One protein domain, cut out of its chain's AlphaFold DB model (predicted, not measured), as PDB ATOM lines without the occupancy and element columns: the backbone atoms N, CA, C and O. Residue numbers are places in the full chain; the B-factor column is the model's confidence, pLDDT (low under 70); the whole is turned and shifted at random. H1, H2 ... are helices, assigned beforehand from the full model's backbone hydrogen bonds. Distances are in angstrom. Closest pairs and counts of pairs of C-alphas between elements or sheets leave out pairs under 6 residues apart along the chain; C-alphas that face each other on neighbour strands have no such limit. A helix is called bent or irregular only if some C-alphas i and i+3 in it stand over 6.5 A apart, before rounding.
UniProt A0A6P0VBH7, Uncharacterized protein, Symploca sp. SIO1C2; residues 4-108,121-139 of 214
ATOM      1  N   ALA A   4     191.731 204.085 266.275       51.47
ATOM      2  CA  ALA A   4     190.509 204.090 265.463       51.47
ATOM      3  C   ALA A   4     189.211 204.169 266.301       51.47
ATOM      4  O   ALA A   4     188.183 204.623 265.805       51.47
ATOM      5  N   PHE A   5     189.248 203.744 267.570       53.16
ATOM      6  CA  PHE A   5     188.104 203.805 268.487       53.16
ATOM      7  C   PHE A   5     187.940 205.181 269.142       53.16
ATOM      8  O   PHE A   5     186.817 205.597 269.420       53.16
ATOM      9  N   ALA A   6     189.044 205.893 269.379       57.38
ATOM     10  CA  ALA A   6     189.039 207.184 270.066       57.38
ATOM     11  C   ALA A   6     188.481 208.343 269.213       57.38
ATOM     12  O   ALA A   6     188.088 209.368 269.760       57.38
ATOM     13  N   GLU A   7     188.428 208.185 267.889       60.06
ATOM     14  CA  GLU A   7     188.119 209.271 266.944       60.06
ATOM     15  C   GLU A   7     186.638 209.329 266.503       60.06
ATOM     16  O   GLU A   7     186.240 210.252 265.794       60.06
ATOM     17  N   THR A   8     185.789 208.386 266.938       59.50
ATOM     18  CA  THR A   8     184.366 208.345 266.549       59.50
ATOM     19  C   THR A   8     183.469 208.954 267.632       59.50
ATOM     20  O   THR A   8     183.396 208.449 268.750       59.50
ATOM     21  N   SER A   9     182.737 210.023 267.298       64.38
ATOM     22  CA  SER A   9     181.789 210.677 268.213       64.38
ATOM     23  C   SER A   9     180.541 209.812 268.439       64.38
ATOM     24  O   SER A   9     179.676 209.702 267.573       64.38
ATOM     25  N   VAL A  10     180.440 209.205 269.622       74.31
ATOM     26  CA  VAL A  10     179.249 208.498 270.118       74.31
ATOM     27  C   VAL A  10     178.929 208.951 271.545       74.31
ATOM     28  O   VAL A  10     179.727 209.632 272.185       74.31
ATOM     29  N   SER A  11     177.752 208.588 272.064       80.94
ATOM     30  CA  SER A  11     177.421 208.857 273.468       80.94
ATOM     31  C   SER A  11     178.390 208.131 274.414       80.94
ATOM     32  O   SER A  11     178.873 207.047 274.085       80.94
ATOM     33  N   ALA A  12     178.640 208.682 275.606       75.69
ATOM     34  CA  ALA A  12     179.567 208.085 276.574       75.69
ATOM     35  C   ALA A  12     179.187 206.639 276.958       75.69
ATOM     36  O   ALA A  12     180.058 205.785 277.108       75.69
ATOM     37  N   SER A  13     177.888 206.328 277.053       78.06
ATOM     38  CA  SER A  13     177.413 204.966 277.330       78.06
ATOM     39  C   SER A  13     177.647 204.015 276.153       78.06
ATOM     40  O   SER A  13     178.031 202.865 276.361       78.06
ATOM     41  N   THR A  14     177.482 204.489 274.914       80.00
ATOM     42  CA  THR A  14     177.817 203.726 273.701       80.00
ATOM     43  C   THR A  14     179.321 203.489 273.593       80.00
ATOM     44  O   THR A  14     179.735 202.372 273.292       80.00
ATOM     45  N   GLN A  15     180.139 204.504 273.881       75.00
ATOM     46  CA  GLN A  15     181.597 204.389 273.885       75.00
ATOM     47  C   GLN A  15     182.061 203.348 274.904       75.00
ATOM     48  O   GLN A  15     182.854 202.471 274.571       75.00
ATOM     49  N   GLN A  16     181.502 203.387 276.117       78.00
ATOM     50  CA  GLN A  16     181.811 202.423 277.167       78.00
ATOM     51  C   GLN A  16     181.400 200.996 276.781       78.00
ATOM     52  O   GLN A  16     182.176 200.064 276.972       78.00
ATOM     53  N   ALA A  17     180.203 200.809 276.217       80.81
ATOM     54  CA  ALA A  17     179.733 199.489 275.794       80.81
ATOM     55  C   ALA A  17     180.599 198.899 274.668       80.81
ATOM     56  O   ALA A  17     180.939 197.715 274.696       80.81
ATOM     57  N   LEU A  18     180.992 199.729 273.699       78.12
ATOM     58  CA  LEU A  18     181.887 199.318 272.621       78.12
ATOM     59  C   LEU A  18     183.293 199.001 273.133       78.12
ATOM     60  O   LEU A  18     183.872 198.007 272.702       78.12
ATOM     61  N   PHE A  19     183.819 199.794 274.070       79.50
ATOM     62  CA  PHE A  19     185.102 199.519 274.708       79.50
ATOM     63  C   PHE A  19     185.086 198.179 275.444       79.50
ATOM     64  O   PHE A  19     185.987 197.379 275.230       79.50
ATOM     65  N   VAL A  20     184.055 197.899 276.250       82.81
ATOM     66  CA  VAL A  20     183.921 196.610 276.952       82.81
ATOM     67  C   VAL A  20     183.852 195.456 275.950       82.81
ATOM     68  O   VAL A  20     184.617 194.507 276.070       82.81
ATOM     69  N   SER A  21     183.018 195.572 274.914       81.38
ATOM     70  CA  SER A  21     182.898 194.549 273.867       81.38
ATOM     71  C   SER A  21     184.227 194.289 273.144       81.38
ATOM     72  O   SER A  21     184.648 193.143 272.985       81.38
ATOM     73  N   TRP A  22     184.937 195.350 272.752       82.38
ATOM     74  CA  TRP A  22     186.252 195.239 272.122       82.38
ATOM     75  C   TRP A  22     187.300 194.659 273.083       82.38
ATOM     76  O   TRP A  22     188.060 193.775 272.694       82.38
ATOM     77  N   ARG A  23     187.324 195.102 274.342       83.50
ATOM     78  CA  ARG A  23     188.240 194.608 275.378       83.50
ATOM     79  C   ARG A  23     188.050 193.111 275.609       83.50
ATOM     80  O   ARG A  23     189.032 192.370 275.624       83.50
ATOM     81  N   ASP A  24     186.806 192.667 275.740       82.00
ATOM     82  CA  ASP A  24     186.469 191.263 275.967       82.00
ATOM     83  C   ASP A  24     186.800 190.414 274.723       82.00
ATOM     84  O   ASP A  24     187.324 189.305 274.846       82.00
ATOM     85  N   TYR A  25     186.609 190.962 273.515       81.50
ATOM     86  CA  TYR A  25     187.058 190.336 272.267       81.50
ATOM     87  C   TYR A  25     188.582 190.149 272.221       81.50
ATOM     88  O   TYR A  25     189.057 189.056 271.903       81.50
ATOM     89  N   ILE A  26     189.364 191.179 272.568       79.62
ATOM     90  CA  ILE A  26     190.831 191.079 272.621       79.62
ATOM     91  C   ILE A  26     191.269 190.080 273.687       79.62
ATOM     92  O   ILE A  26     192.150 189.266 273.423       79.62
ATOM     93  N   ALA A  27     190.638 190.085 274.862       79.06
ATOM     94  CA  ALA A  27     190.933 189.125 275.919       79.06
ATOM     95  C   ALA A  27     190.698 187.685 275.459       79.06
ATOM     96  O   ALA A  27     191.553 186.831 275.678       79.06
ATOM     97  N   HIS A  28     189.583 187.427 274.773       78.25
ATOM     98  CA  HIS A  28     189.289 186.114 274.212       78.25
ATOM     99  C   HIS A  28     190.314 185.710 273.144       78.25
ATOM    100  O   HIS A  28     190.830 184.598 273.171       78.25
ATOM    101  N   ARG A  29     190.665 186.628 272.238       77.00
ATOM    102  CA  ARG A  29     191.637 186.384 271.161       77.00
ATOM    103  C   ARG A  29     193.065 186.180 271.674       77.00
ATOM    104  O   ARG A  29     193.841 185.455 271.057       77.00
ATOM    105  N   ALA A  30     193.416 186.823 272.786       75.75
ATOM    106  CA  ALA A  30     194.722 186.711 273.421       75.75
ATOM    107  C   ALA A  30     194.907 185.402 274.204       75.75
ATOM    108  O   ALA A  30     196.047 185.081 274.535       75.75
ATOM    109  N   LYS A  31     193.834 184.645 274.483       75.44
ATOM    110  CA  LYS A  31     193.911 183.283 275.026       75.44
ATOM    111  C   LYS A  31     194.023 182.277 273.861       75.44
ATOM    112  O   LYS A  31     193.037 182.067 273.154       75.44
ATOM    113  N   PRO A  32     195.186 181.635 273.621       64.94
ATOM    114  CA  PRO A  32     195.286 180.501 272.710       64.94
ATOM    115  C   PRO A  32     194.200 179.451 272.958       64.94
ATOM    116  O   PRO A  32     193.867 179.134 274.098       64.94
ATOM    117  N   SER A  33     193.692 178.848 271.882       59.69
ATOM    118  CA  SER A  33     192.641 177.819 271.940       59.69
ATOM    119  C   SER A  33     193.019 176.594 272.789       59.69
ATOM    120  O   SER A  33     192.146 175.864 273.257       59.69
ATOM    121  N   THR A  34     194.315 176.385 273.026       59.00
ATOM    122  CA  THR A  34     194.887 175.323 273.863       59.00
ATOM    123  C   THR A  34     194.805 175.603 275.368       59.00
ATOM    124  O   THR A  34     195.037 174.694 276.165       59.00
ATOM    125  N   TRP A  35     194.446 176.820 275.796       64.00
ATOM    126  CA  TRP A  35     194.380 177.183 277.220       64.00
ATOM    127  C   TRP A  35     193.245 176.491 277.975       64.00
ATOM    128  O   TRP A  35     193.377 176.261 279.174       64.00
ATOM    129  N   ASN A  36     192.199 176.046 277.273       51.66
ATOM    130  CA  ASN A  36     191.058 175.329 277.853       51.66
ATOM    131  C   ASN A  36     191.411 173.937 278.424       51.66
ATOM    132  O   ASN A  36     190.529 173.228 278.901       51.66
ATOM    133  N   GLN A  37     192.677 173.509 278.339       52.75
ATOM    134  CA  GLN A  37     193.135 172.188 278.781       52.75
ATOM    135  C   GLN A  37     193.851 172.201 280.142       52.75
ATOM    136  O   GLN A  37     194.169 171.131 280.660       52.75
ATOM    137  N   TYR A  38     194.099 173.374 280.741       50.81
ATOM    138  CA  TYR A  38     194.902 173.494 281.963       50.81
ATOM    139  C   TYR A  38     194.194 174.303 283.059       50.81
ATOM    140  O   TYR A  38     194.263 175.527 283.087       50.81
ATOM    141  N   GLY A  39     193.591 173.594 284.019       53.91
ATOM    142  CA  GLY A  39     193.225 174.144 285.329       53.91
ATOM    143  C   GLY A  39     191.734 174.110 285.669       53.91
ATOM    144  O   GLY A  39     190.869 174.130 284.804       53.91
ATOM    145  N   ILE A  40     191.450 174.058 286.974       56.81
ATOM    146  CA  ILE A  40     190.094 174.117 287.555       56.81
ATOM    147  C   ILE A  40     189.689 175.582 287.838       56.81
ATOM    148  O   ILE A  40     188.517 175.881 288.052       56.81
ATOM    149  N   LYS A  41     190.660 176.508 287.841       68.50
ATOM    150  CA  LYS A  41     190.476 177.928 288.166       68.50
ATOM    151  C   LYS A  41     190.595 178.790 286.910       68.50
ATOM    152  O   LYS A  41     191.704 178.985 286.411       68.50
ATOM    153  N   ALA A  42     189.459 179.303 286.451       71.56
ATOM    154  CA  ALA A  42     189.400 180.320 285.410       71.56
ATOM    155  C   ALA A  42     189.919 181.665 285.939       71.56
ATOM    156  O   ALA A  42     189.692 182.008 287.104       71.56
ATOM    157  N   VAL A  43     190.615 182.420 285.088       78.94
ATOM    158  CA  VAL A  43     191.076 183.779 285.385       78.94
ATOM    159  C   VAL A  43     190.432 184.731 284.383       78.94
ATOM    160  O   VAL A  43     190.816 184.805 283.211       78.94
ATOM    161  N   ASP A  44     189.433 185.468 284.864       77.56
ATOM    162  CA  ASP A  44     188.655 186.407 284.049       77.56
ATOM    163  C   ASP A  44     189.309 187.791 283.957       77.56
ATOM    164  O   ASP A  44     189.040 188.544 283.025       77.56
ATOM    165  N   ASN A  45     190.199 188.124 284.897       84.69
ATOM    166  CA  ASN A  45     190.922 189.391 284.934       84.69
ATOM    167  C   ASN A  45     192.432 189.155 285.064       84.69
ATOM    168  O   ASN A  45     192.867 188.463 285.980       84.69
ATOM    169  N   TRP A  46     193.225 189.709 284.145       91.12
ATOM    170  CA  TRP A  46     194.649 189.390 283.996       91.12
ATOM    171  C   TRP A  46     195.416 190.519 283.308       91.12
ATOM    172  O   TRP A  46     194.822 191.481 282.819       91.12
ATOM    173  N   TRP A  47     196.742 190.397 283.231       94.69
ATOM    174  CA  TRP A  47     197.614 191.510 282.848       94.69
ATOM    175  C   TRP A  47     197.304 192.136 281.482       94.69
ATOM    176  O   TRP A  47     197.458 193.344 281.339       94.69
ATOM    177  N   VAL A  48     196.817 191.380 280.492       92.19
ATOM    178  CA  VAL A  48     196.425 191.958 279.190       92.19
ATOM    179  C   VAL A  48     195.250 192.921 279.356       92.19
ATOM    180  O   VAL A  48     195.251 194.006 278.778       92.19
ATOM    181  N   LEU A  49     194.267 192.556 280.181       91.69
ATOM    182  CA  LEU A  49     193.122 193.410 280.491       91.69
ATOM    183  C   LEU A  49     193.543 194.635 281.295       91.69
ATOM    184  O   LEU A  49     193.099 195.737 280.988       91.69
ATOM    185  N   TRP A  50     194.448 194.474 282.262       95.19
ATOM    186  CA  TRP A  50     194.999 195.610 283.002       95.19
ATOM    187  C   TRP A  50     195.767 196.559 282.083       95.19
ATOM    188  O   TRP A  50     195.643 197.774 282.206       95.19
ATOM    189  N   LEU A  51     196.525 196.026 281.128       93.69
ATOM    190  CA  LEU A  51     197.256 196.833 280.159       93.69
ATOM    191  C   LEU A  51     196.297 197.630 279.268       93.69
ATOM    192  O   LEU A  51     196.461 198.837 279.118       93.69
ATOM    193  N   ILE A  52     195.259 196.976 278.740       90.56
ATOM    194  CA  ILE A  52     194.208 197.631 277.950       90.56
ATOM    195  C   ILE A  52     193.532 198.740 278.757       90.56
ATOM    196  O   ILE A  52     193.429 199.870 278.283       90.56
ATOM    197  N   ASP A  53     193.103 198.430 279.977       91.38
ATOM    198  CA  ASP A  53     192.461 199.385 280.874       91.38
ATOM    199  C   ASP A  53     193.381 200.580 281.171       91.38
ATOM    200  O   ASP A  53     192.914 201.709 281.247       91.38
ATOM    201  N   SER A  54     194.691 200.362 281.284       92.06
ATOM    202  CA  SER A  54     195.672 201.424 281.551       92.06
ATOM    203  C   SER A  54     195.904 202.353 280.363       92.06
ATOM    204  O   SER A  54     196.264 203.515 280.549       92.06
ATOM    205  N   VAL A  55     195.711 201.846 279.145       87.31
ATOM    206  CA  VAL A  55     195.780 202.632 277.906       87.31
ATOM    207  C   VAL A  55     194.472 203.392 277.668       87.31
ATOM    208  O   VAL A  55     194.492 204.519 277.181       87.31
ATOM    209  N   ALA A  56     193.341 202.774 278.003       83.81
ATOM    210  CA  ALA A  56     192.004 203.274 277.703       83.81
ATOM    211  C   ALA A  56     191.449 204.262 278.735       83.81
ATOM    212  O   ALA A  56     190.704 205.176 278.380       83.81
ATOM    213  N   ASP A  57     191.767 204.050 280.010       84.25
ATOM    214  CA  ASP A  57     191.224 204.804 281.133       84.25
ATOM    215  C   ASP A  57     192.245 205.834 281.620       84.25
ATOM    216  O   ASP A  57     193.308 205.495 282.153       84.25
ATOM    217  N   ALA A  58     191.887 207.111 281.479       80.31
ATOM    218  CA  ALA A  58     192.713 208.237 281.901       80.31
ATOM    219  C   ALA A  58     193.050 208.224 283.406       80.31
ATOM    220  O   ALA A  58     193.988 208.908 283.816       80.31
ATOM    221  N   GLN A  59     192.315 207.469 284.233       88.00
ATOM    222  CA  GLN A  59     192.555 207.363 285.675       88.00
ATOM    223  C   GLN A  59     193.527 206.240 286.067       88.00
ATOM    224  O   GLN A  59     194.071 206.284 287.169       88.00
ATOM    225  N   LYS A  60     193.750 205.234 285.209       91.75
ATOM    226  CA  LYS A  60     194.582 204.064 285.540       91.75
ATOM    227  C   LYS A  60     196.047 204.292 285.158       91.75
ATOM    228  O   LYS A  60     196.908 204.372 286.034       91.75
ATOM    229  N   GLY A  61     196.343 204.465 283.871       92.44
ATOM    230  CA  GLY A  61     197.706 204.742 283.400       92.44
ATOM    231  C   GLY A  61     198.776 203.722 283.849       92.44
ATOM    232  O   GLY A  61     198.483 202.638 284.351       92.44
ATOM    233  N   ALA A  62     200.053 204.076 283.669       94.62
ATOM    234  CA  ALA A  62     201.186 203.181 283.945       94.62
ATOM    235  C   ALA A  62     201.317 202.781 285.422       94.62
ATOM    236  O   ALA A  62     201.513 201.606 285.722       94.62
ATOM    237  N   ASN A  63     201.156 203.720 286.358       96.31
ATOM    238  CA  ASN A  63     201.332 203.429 287.786       96.31
ATOM    239  C   ASN A  63     200.334 202.379 288.293       96.31
ATOM    240  O   ASN A  63     200.710 201.499 289.066       96.31
ATOM    241  N   TRP A  64     199.079 202.443 287.841       97.50
ATOM    242  CA  TRP A  64     198.080 201.442 288.205       97.50
ATOM    243  C   TRP A  64     198.434 200.070 287.626       97.50
ATOM    244  O   TRP A  64     198.424 199.086 288.363       97.50
ATOM    245  N   PHE A  65     198.830 200.001 286.347       97.56
ATOM    246  CA  PHE A  65     199.286 198.749 285.734       97.56
ATOM    247  C   PHE A  65     200.427 198.107 286.527       97.56
ATOM    248  O   PHE A  65     200.375 196.920 286.849       97.56
ATOM    249  N   GLN A  66     201.442 198.902 286.872       97.69
ATOM    250  CA  GLN A  66     202.624 198.448 287.604       97.69
ATOM    251  C   GLN A  66     202.260 197.867 288.970       97.69
ATOM    252  O   GLN A  66     202.801 196.829 289.352       97.69
ATOM    253  N   GLN A  67     201.322 198.495 289.684       97.62
ATOM    254  CA  GLN A  67     200.815 197.977 290.954       97.62
ATOM    255  C   GLN A  67     200.107 196.634 290.766       97.62
ATOM    256  O   GLN A  67     200.448 195.676 291.458       97.62
ATOM    257  N   GLN A  68     199.183 196.541 289.804       97.88
ATOM    258  CA  GLN A  68     198.428 195.308 289.551       97.88
ATOM    259  C   GLN A  68     199.348 194.142 289.177       97.88
ATOM    260  O   GLN A  68     199.247 193.063 289.757       97.88
ATOM    261  N   ILE A  69     200.277 194.353 288.240       97.94
ATOM    262  CA  ILE A  69     201.130 193.269 287.742       97.94
ATOM    263  C   ILE A  69     202.158 192.804 288.777       97.94
ATOM    264  O   ILE A  69     202.402 191.606 288.894       97.94
ATOM    265  N   THR A  70     202.714 193.731 289.561       97.38
ATOM    266  CA  THR A  70     203.670 193.405 290.631       97.38
ATOM    267  C   THR A  70     202.978 192.644 291.758       97.38
ATOM    268  O   THR A  70     203.497 191.630 292.222       97.38
ATOM    269  N   GLN A  71     201.786 193.094 292.166       97.31
ATOM    270  CA  GLN A  71     200.989 192.399 293.175       97.31
ATOM    271  C   GLN A  71     200.619 190.989 292.705       97.31
ATOM    272  O   GLN A  71     200.824 190.027 293.438       97.31
ATOM    273  N   TRP A  72     200.145 190.855 291.465       97.19
ATOM    274  CA  TRP A  72     199.774 189.561 290.905       97.19
ATOM    275  C   TRP A  72     200.937 188.566 290.907       97.19
ATOM    276  O   TRP A  72     200.746 187.447 291.368       97.19
ATOM    277  N   ILE A  73     202.140 188.969 290.473       97.12
ATOM    278  CA  ILE A  73     203.330 188.096 290.495       97.12
ATOM    279  C   ILE A  73     203.673 187.657 291.922       97.12
ATOM    280  O   ILE A  73     203.988 186.487 292.136       97.12
ATOM    281  N   ALA A  74     203.594 188.568 292.895       95.50
ATOM    282  CA  ALA A  74     203.891 188.269 294.296       95.50
ATOM    283  C   ALA A  74     202.887 187.290 294.934       95.50
ATOM    284  O   ALA A  74     203.230 186.593 295.887       95.50
ATOM    285  N   GLU A  75     201.661 187.233 294.412       94.75
ATOM    286  CA  GLU A  75     200.576 186.380 294.907       94.75
ATOM    287  C   GLU A  75     200.448 185.048 294.145       94.75
ATOM    288  O   GLU A  75     199.602 184.217 294.494       94.75
ATOM    289  N   LEU A  76     201.268 184.808 293.112       94.94
ATOM    290  CA  LEU A  76     201.216 183.557 292.358       94.94
ATOM    291  C   LEU A  76     201.604 182.357 293.244       94.94
ATOM    292  O   LEU A  76     202.652 182.375 293.892       94.94
ATOM    293  N   PRO A  77     200.812 181.269 293.242       92.62
ATOM    294  CA  PRO A  77     201.162 180.053 293.968       92.62
ATOM    295  C   PRO A  77     202.365 179.357 293.323       92.62
ATOM    296  O   PRO A  77     202.544 179.425 292.110       92.62
ATOM    297  N   GLY A  78     203.156 178.631 294.115       89.44
ATOM    298  CA  GLY A  78     204.276 177.825 293.609       89.44
ATOM    299  C   GLY A  78     203.882 176.462 293.028       89.44
ATOM    300  O   GLY A  78     204.671 175.840 292.328       89.44
ATOM    301  N   ASP A  79     202.655 176.000 293.286       84.44
ATOM    302  CA  ASP A  79     202.143 174.708 292.821       84.44
ATOM    303  C   ASP A  79     201.372 174.834 291.497       84.44
ATOM    304  O   ASP A  79     200.492 175.688 291.330       84.44
ATOM    305  N   LYS A  80     201.652 173.909 290.574       79.38
ATOM    306  CA  LYS A  80     201.033 173.837 289.246       79.38
ATOM    307  C   LYS A  80     199.509 173.703 289.289       79.38
ATOM    308  O   LYS A  80     198.834 174.263 288.423       79.38
ATOM    309  N   ILE A  81     198.952 172.967 290.253       81.56
ATOM    310  CA  ILE A  81     197.500 172.738 290.347       81.56
ATOM    311  C   ILE A  81     196.781 174.036 290.719       81.56
ATOM    312  O   ILE A  81     195.779 174.397 290.095       81.56
ATOM    313  N   GLN A  82     197.289 174.756 291.716       85.62
ATOM    314  CA  GLN A  82     196.732 176.019 292.183       85.62
ATOM    315  C   GLN A  82     196.938 177.153 291.190       85.62
ATOM    316  O   GLN A  82     196.093 178.053 291.151       85.62
ATOM    317  N   LEU A  83     198.012 177.106 290.398       86.56
ATOM    318  CA  LEU A  83     198.307 178.129 289.402       86.56
ATOM    319  C   LEU A  83     197.219 178.194 288.317       86.56
ATOM    320  O   LEU A  83     196.812 179.291 287.934       86.56
ATOM    321  N   GLY A  84     196.678 177.052 287.879       86.50
ATOM    322  CA  GLY A  84     195.561 177.010 286.925       86.50
ATOM    323  C   GLY A  84     195.848 177.802 285.642       86.50
ATOM    324  O   GLY A  84     196.941 177.693 285.081       86.50
ATOM    325  N   GLU A  85     194.903 178.641 285.198       86.12
ATOM    326  CA  GLU A  85     195.094 179.490 284.009       86.12
ATOM    327  C   GLU A  85     196.272 180.473 284.140       86.12
ATOM    328  O   GLU A  85     196.874 180.833 283.122       86.12
ATOM    329  N   ASN A  86     196.673 180.855 285.366       90.75
ATOM    330  CA  ASN A  86     197.820 181.747 285.561       90.75
ATOM    331  C   ASN A  86     199.115 181.164 284.983       90.75
ATOM    332  O   ASN A  86     200.005 181.929 284.630       90.75
ATOM    333  N   TYR A  87     199.218 179.839 284.822       91.31
ATOM    334  CA  TYR A  87     200.397 179.206 284.236       91.31
ATOM    335  C   TYR A  87     200.648 179.693 282.808       91.31
ATOM    336  O   TYR A  87     201.738 180.151 282.471       91.31
ATOM    337  N   ASN A  88     199.621 179.641 281.962       90.38
ATOM    338  CA  ASN A  88     199.753 180.076 280.576       90.38
ATOM    339  C   ASN A  88     199.792 181.602 280.456       90.38
ATOM    340  O   ASN A  88     200.494 182.127 279.595       90.38
ATOM    341  N   ILE A  89     199.107 182.312 281.353       92.75
ATOM    342  CA  ILE A  89     199.182 183.773 281.450       92.75
ATOM    343  C   ILE A  89     200.611 184.233 281.771       92.75
ATOM    344  O   ILE A  89     201.120 185.165 281.141       92.75
ATOM    345  N   LEU A  90     201.274 183.565 282.718       95.31
ATOM    346  CA  LEU A  90     202.654 183.839 283.100       95.31
ATOM    347  C   LEU A  90     203.627 183.475 281.979       95.31
ATOM    348  O   LEU A  90     204.547 184.243 281.703       95.31
ATOM    349  N   ARG A  91     203.419 182.349 281.284       94.62
ATOM    350  CA  ARG A  91     204.215 181.993 280.095       94.62
ATOM    351  C   ARG A  91     204.100 183.052 279.001       94.62
ATOM    352  O   ARG A  91     205.128 183.460 278.465       94.62
ATOM    353  N   LEU A  92     202.892 183.551 278.723       94.38
ATOM    354  CA  LEU A  92     202.683 184.637 277.760       94.38
ATOM    355  C   LEU A  92     203.431 185.908 278.180       94.38
ATOM    356  O   LEU A  92     204.137 186.494 277.363       94.38
ATOM    357  N   LEU A  93     203.316 186.308 279.452       96.44
ATOM    358  CA  LEU A  93     204.038 187.472 279.967       96.44
ATOM    359  C   LEU A  93     205.556 187.292 279.827       96.44
ATOM    360  O   LEU A  93     206.249 188.190 279.361       96.44
ATOM    361  N   THR A  94     206.067 186.113 280.186       96.62
ATOM    362  CA  THR A  94     207.500 185.797 280.106       96.62
ATOM    363  C   THR A  94     207.998 185.849 278.664       96.62
ATOM    364  O   THR A  94     209.060 186.421 278.409       96.62
ATOM    365  N   LYS A  95     207.223 185.302 277.714       95.56
ATOM    366  CA  LYS A  95     207.504 185.409 276.277       95.56
ATOM    367  C   LYS A  95     207.648 186.868 275.876       95.56
ATOM    368  O   LYS A  95     208.690 187.243 275.350       95.56
ATOM    369  N   ASP A  96     206.619 187.672 276.122       95.69
ATOM    370  CA  ASP A  96     206.575 189.050 275.638       95.69
ATOM    371  C   ASP A  96     207.679 189.913 276.261       95.69
ATOM    372  O   ASP A  96     208.301 190.694 275.549       95.69
ATOM    373  N   LEU A  97     207.992 189.730 277.548       96.44
ATOM    374  CA  LEU A  97     209.092 190.446 278.204       96.44
ATOM    375  C   LEU A  97     210.470 190.046 277.665       96.44
ATOM    376  O   LEU A  97     211.311 190.914 277.444       96.44
ATOM    377  N   THR A  98     210.692 188.755 277.407       95.19
ATOM    378  CA  THR A  98     211.948 188.271 276.803       95.19
ATOM    379  C   THR A  98     212.124 188.827 275.389       95.19
ATOM    380  O   THR A  98     213.213 189.228 274.995       95.19
ATOM    381  N   GLU A  99     211.037 188.893 274.625       94.06
ATOM    382  CA  GLU A  99     211.029 189.466 273.281       94.06
ATOM    383  C   GLU A  99     211.306 190.974 273.281       94.06
ATOM    384  O   GLU A  99     212.018 191.460 272.408       94.06
ATOM    385  N   ILE A 100     210.777 191.712 274.262       94.25
ATOM    386  CA  ILE A 100     211.038 193.151 274.421       94.25
ATOM    387  C   ILE A 100     212.507 193.413 274.764       94.25
ATOM    388  O   ILE A 100     213.095 194.358 274.244       94.25
ATOM    389  N   GLN A 101     213.084 192.617 275.668       90.44
ATOM    390  CA  GLN A 101     214.412 192.891 276.212       90.44
ATOM    391  C   GLN A 101     215.543 192.342 275.336       90.44
ATOM    392  O   GLN A 101     216.516 193.050 275.079       90.44
ATOM    393  N   ASP A 102     215.394 191.113 274.841       83.12
ATOM    394  CA  ASP A 102     216.481 190.367 274.203       83.12
ATOM    395  C   ASP A 102     216.213 190.067 272.715       83.12
ATOM    396  O   ASP A 102     216.952 189.299 272.097       83.12
ATOM    397  N   ASN A 103     215.160 190.636 272.107       80.38
ATOM    398  CA  ASN A 103     214.707 190.292 270.746       80.38
ATOM    399  C   ASN A 103     214.551 188.768 270.542       80.38
ATOM    400  O   ASN A 103     214.908 188.230 269.493       80.38
ATOM    401  N   GLY A 104     214.101 188.062 271.585       70.31
ATOM    402  CA  GLY A 104     213.935 186.605 271.580       70.31
ATOM    403  C   GLY A 104     215.208 185.804 271.892       70.31
ATOM    404  O   GLY A 104     215.124 184.594 272.090       70.31
ATOM    405  N   ASN A 105     216.377 186.443 272.024       80.56
ATOM    406  CA  ASN A 105     217.625 185.780 272.426       80.56
ATOM    407  C   ASN A 105     217.716 185.628 273.949       80.56
ATOM    408  O   ASN A 105     218.559 186.245 274.599       80.56
ATOM    409  N   SER A 106     216.838 184.798 274.516       85.69
ATOM    410  CA  SER A 106     216.790 184.564 275.960       85.69
ATOM    411  C   SER A 106     218.153 184.157 276.520       85.69
ATOM    412  O   SER A 106     218.811 183.259 275.993       85.69
ATOM    413  N   SER A 107     218.522 184.738 277.664       89.81
ATOM    414  CA  SER A 107     219.656 184.266 278.477       89.81
ATOM    415  C   SER A 107     219.488 182.819 278.973       89.81
ATOM    416  O   SER A 107     220.458 182.211 279.421       89.81
ATOM    417  N   TYR A 108     218.268 182.275 278.893       94.25
ATOM    418  CA  TYR A 108     217.909 180.918 279.297       94.25
ATOM    419  C   TYR A 108     217.194 180.199 278.132       94.25
ATOM    420  O   TYR A 108     215.969 180.034 278.158       94.25
ATOM    421  N   PHE A 121     202.061 180.780 271.705       86.12
ATOM    422  CA  PHE A 121     201.500 182.095 272.023       86.12
ATOM    423  C   PHE A 121     201.621 183.111 270.881       86.12
ATOM    424  O   PHE A 121     201.378 184.302 271.083       86.12
ATOM    425  N   SER A 122     202.027 182.670 269.690       82.44
ATOM    426  CA  SER A 122     202.164 183.552 268.528       82.44
ATOM    427  C   SER A 122     200.782 184.007 268.053       82.44
ATOM    428  O   SER A 122     199.975 183.203 267.586       82.44
ATOM    429  N   THR A 123     200.492 185.303 268.187       80.94
ATOM    430  CA  THR A 123     199.215 185.904 267.773       80.94
ATOM    431  C   THR A 123     199.447 187.165 266.950       80.94
ATOM    432  O   THR A 123     200.460 187.838 267.100       80.94
ATOM    433  N   GLN A 124     198.488 187.517 266.086       77.69
ATOM    434  CA  GLN A 124     198.611 188.689 265.204       77.69
ATOM    435  C   GLN A 124     198.774 190.018 265.964       77.69
ATOM    436  O   GLN A 124     199.336 190.963 265.422       77.69
ATOM    437  N   ASP A 125     198.311 190.085 267.216       79.00
ATOM    438  CA  ASP A 125     198.308 191.311 268.019       79.00
ATOM    439  C   ASP A 125     199.522 191.413 268.966       79.00
ATOM    440  O   ASP A 125     199.591 192.321 269.799       79.00
ATOM    441  N   GLU A 126     200.487 190.489 268.881       87.38
ATOM    442  CA  GLU A 126     201.623 190.440 269.811       87.38
ATOM    443  C   GLU A 126     202.528 191.670 269.741       87.38
ATOM    444  O   GLU A 126     203.048 192.098 270.767       87.38
ATOM    445  N   GLN A 127     202.668 192.285 268.564       88.25
ATOM    446  CA  GLN A 127     203.492 193.478 268.406       88.25
ATOM    447  C   GLN A 127     202.935 194.650 269.218       88.25
ATOM    448  O   GLN A 127     203.635 195.190 270.070       88.25
ATOM    449  N   SER A 128     201.654 194.981 269.038       87.19
ATOM    450  CA  SER A 128     201.018 196.054 269.809       87.19
ATOM    451  C   SER A 128     200.988 195.742 271.304       87.19
ATOM    452  O   SER A 128     201.183 196.636 272.123       87.19
ATOM    453  N   ARG A 129     200.770 194.476 271.683       91.12
ATOM    454  CA  ARG A 129     200.809 194.064 273.091       91.12
ATOM    455  C   ARG A 129     202.188 194.307 273.711       91.12
ATOM    456  O   ARG A 129     202.252 194.853 274.809       91.12
ATOM    457  N   ARG A 130     203.272 193.967 273.003       93.69
ATOM    458  CA  ARG A 130     204.655 194.216 273.442       93.69
ATOM    459  C   ARG A 130     204.986 195.705 273.525       93.69
ATOM    460  O   ARG A 130     205.590 196.116 274.506       93.69
ATOM    461  N   GLU A 131     204.551 196.510 272.558       92.44
ATOM    462  CA  GLU A 131     204.760 197.969 272.563       92.44
ATOM    463  C   GLU A 131     204.139 198.628 273.802       92.44
ATOM    464  O   GLU A 131     204.814 199.357 274.529       92.44
ATOM    465  N   TYR A 132     202.873 198.321 274.100       92.94
ATOM    466  CA  TYR A 132     202.228 198.843 275.306       92.94
ATOM    467  C   TYR A 132     202.856 198.278 276.580       92.94
ATOM    468  O   TYR A 132     203.048 199.018 277.543       92.94
ATOM    469  N   LEU A 133     203.214 196.991 276.599       95.44
ATOM    470  CA  LEU A 133     203.874 196.393 277.755       95.44
ATOM    471  C   LEU A 133     205.217 197.082 278.032       95.44
ATOM    472  O   LEU A 133     205.478 197.433 279.175       95.44
ATOM    473  N   GLN A 134     206.019 197.368 277.005       95.56
ATOM    474  CA  GLN A 134     207.281 198.103 277.131       95.56
ATOM    475  C   GLN A 134     207.084 199.520 277.690       95.56
ATOM    476  O   GLN A 134     207.918 199.999 278.454       95.56
ATOM    477  N   GLN A 135     205.987 200.189 277.330       94.88
ATOM    478  CA  GLN A 135     205.697 201.546 277.789       94.88
ATOM    479  C   GLN A 135     205.150 201.599 279.229       94.88
ATOM    480  O   GLN A 135     205.419 202.564 279.945       94.88
ATOM    481  N   TYR A 136     204.361 200.607 279.648       96.25
ATOM    482  CA  TYR A 136     203.616 200.654 280.915       96.25
ATOM    483  C   TYR A 136     204.232 199.787 282.022       96.25
ATOM    484  O   TYR A 136     204.048 200.102 283.201       96.25
ATOM    485  N   ALA A 137     204.947 198.710 281.684       96.38
ATOM    486  CA  ALA A 137     205.535 197.795 282.661       96.38
ATOM    487  C   ALA A 137     206.645 198.453 283.496       96.38
ATOM    488  O   ALA A 137     207.338 199.357 283.022       96.38
ATOM    489  N   PRO A 138     206.865 197.982 284.736       95.44
ATOM    490  CA  PRO A 138     208.036 198.392 285.491       95.44
ATOM    491  C   PRO A 138     209.300 197.778 284.869       95.44
ATOM    492  O   PRO A 138     209.286 196.648 284.383       95.44
ATOM    493  N   VAL A 139     210.417 198.509 284.916       93.44
ATOM    494  CA  VAL A 139     211.682 198.113 284.261       93.44
ATOM    495  C   VAL A 139     212.206 196.758 284.755       93.44
ATOM    496  O   VAL A 139     212.785 195.999 283.988       93.44
TER     497      VAL A 139
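Overview. This is residues 4 to 108 and 121 to 139 of the 214 residues of an uncharacterized protein of Symploca sp. SIO1C2 (UniProt A0A6P0VBH7). The long helix H1, then H3, then H4 lie side by side in a row of alternating direction, with H3 in the middle. H7 crosses one side of H3 and reaches the first part of H4, while H6 crosses H7; the short H2 and H5 lie by the first part of H6. The printed part has 124 residues with seven named helices, H1 to H7 in chain order, and no named strand: all helix. It is compact, with a radius of gyration of the C-alphas of 15.4 A and spans of 47 by 33 by 27 A.

Along the chain. H1, residues 12 to 30, is the longest at 26.4 A and begins at C-alpha 12 (179.567, 208.085, 276.574). H3 is residues 47 to 56, 14.0 A; H4 is 61 to 75, 21.9 A; H6 is 86 to 102, 23.5 A. H7, residues 126 to 136, 15.2 A, ends at C-alpha 136 (203.616, 200.654, 280.915). H2 is residues 33 to 37 and H5 residues 80 to 83. H2 is irregular, but only just: C-alphas 33 and 36 are 6.6 A apart.

Arrangement. H1, with residues 23 to 30 alone, touches H3 at a shallow tilt of 30 degrees, opposite ways; their closest C-alphas, of Ala 27 and Leu 49, are 6.6 A apart. H3 and H4 form a helical hairpin at 13 degrees, closest at the C-alphas of Ser 54 and Gly 61, 4.3 A. H7 touches H3, only just about perpendicular at 71 degrees, closest at the C-alphas of Leu 51 and Leu 133, 7.1 A. H6 touches H7 about perpendicular at 81 degrees, closest at the C-alphas of Asp 96 and Arg 130, 5.9 A. H1 and H6 are apart. Every O i to N i+4 pair is within hydrogen-bond range in H1, H3, H4, H6 and H7; H2 has 0 of 1, with 1 of 2 O i to N i+3 pairs, and H5 is too short for such a pair.

Size, cuts and confidence. The two farthest C-alphas, of Ser 11 and Tyr 108, are 49.5 A apart. Residues 109 to 120 are not printed, and C-alphas 108 and 121 are 18.0 A apart across this cut. Of the links printed whole, none is long. The pLDDT is under 70 at residues 4 to 9 and 32 to 41.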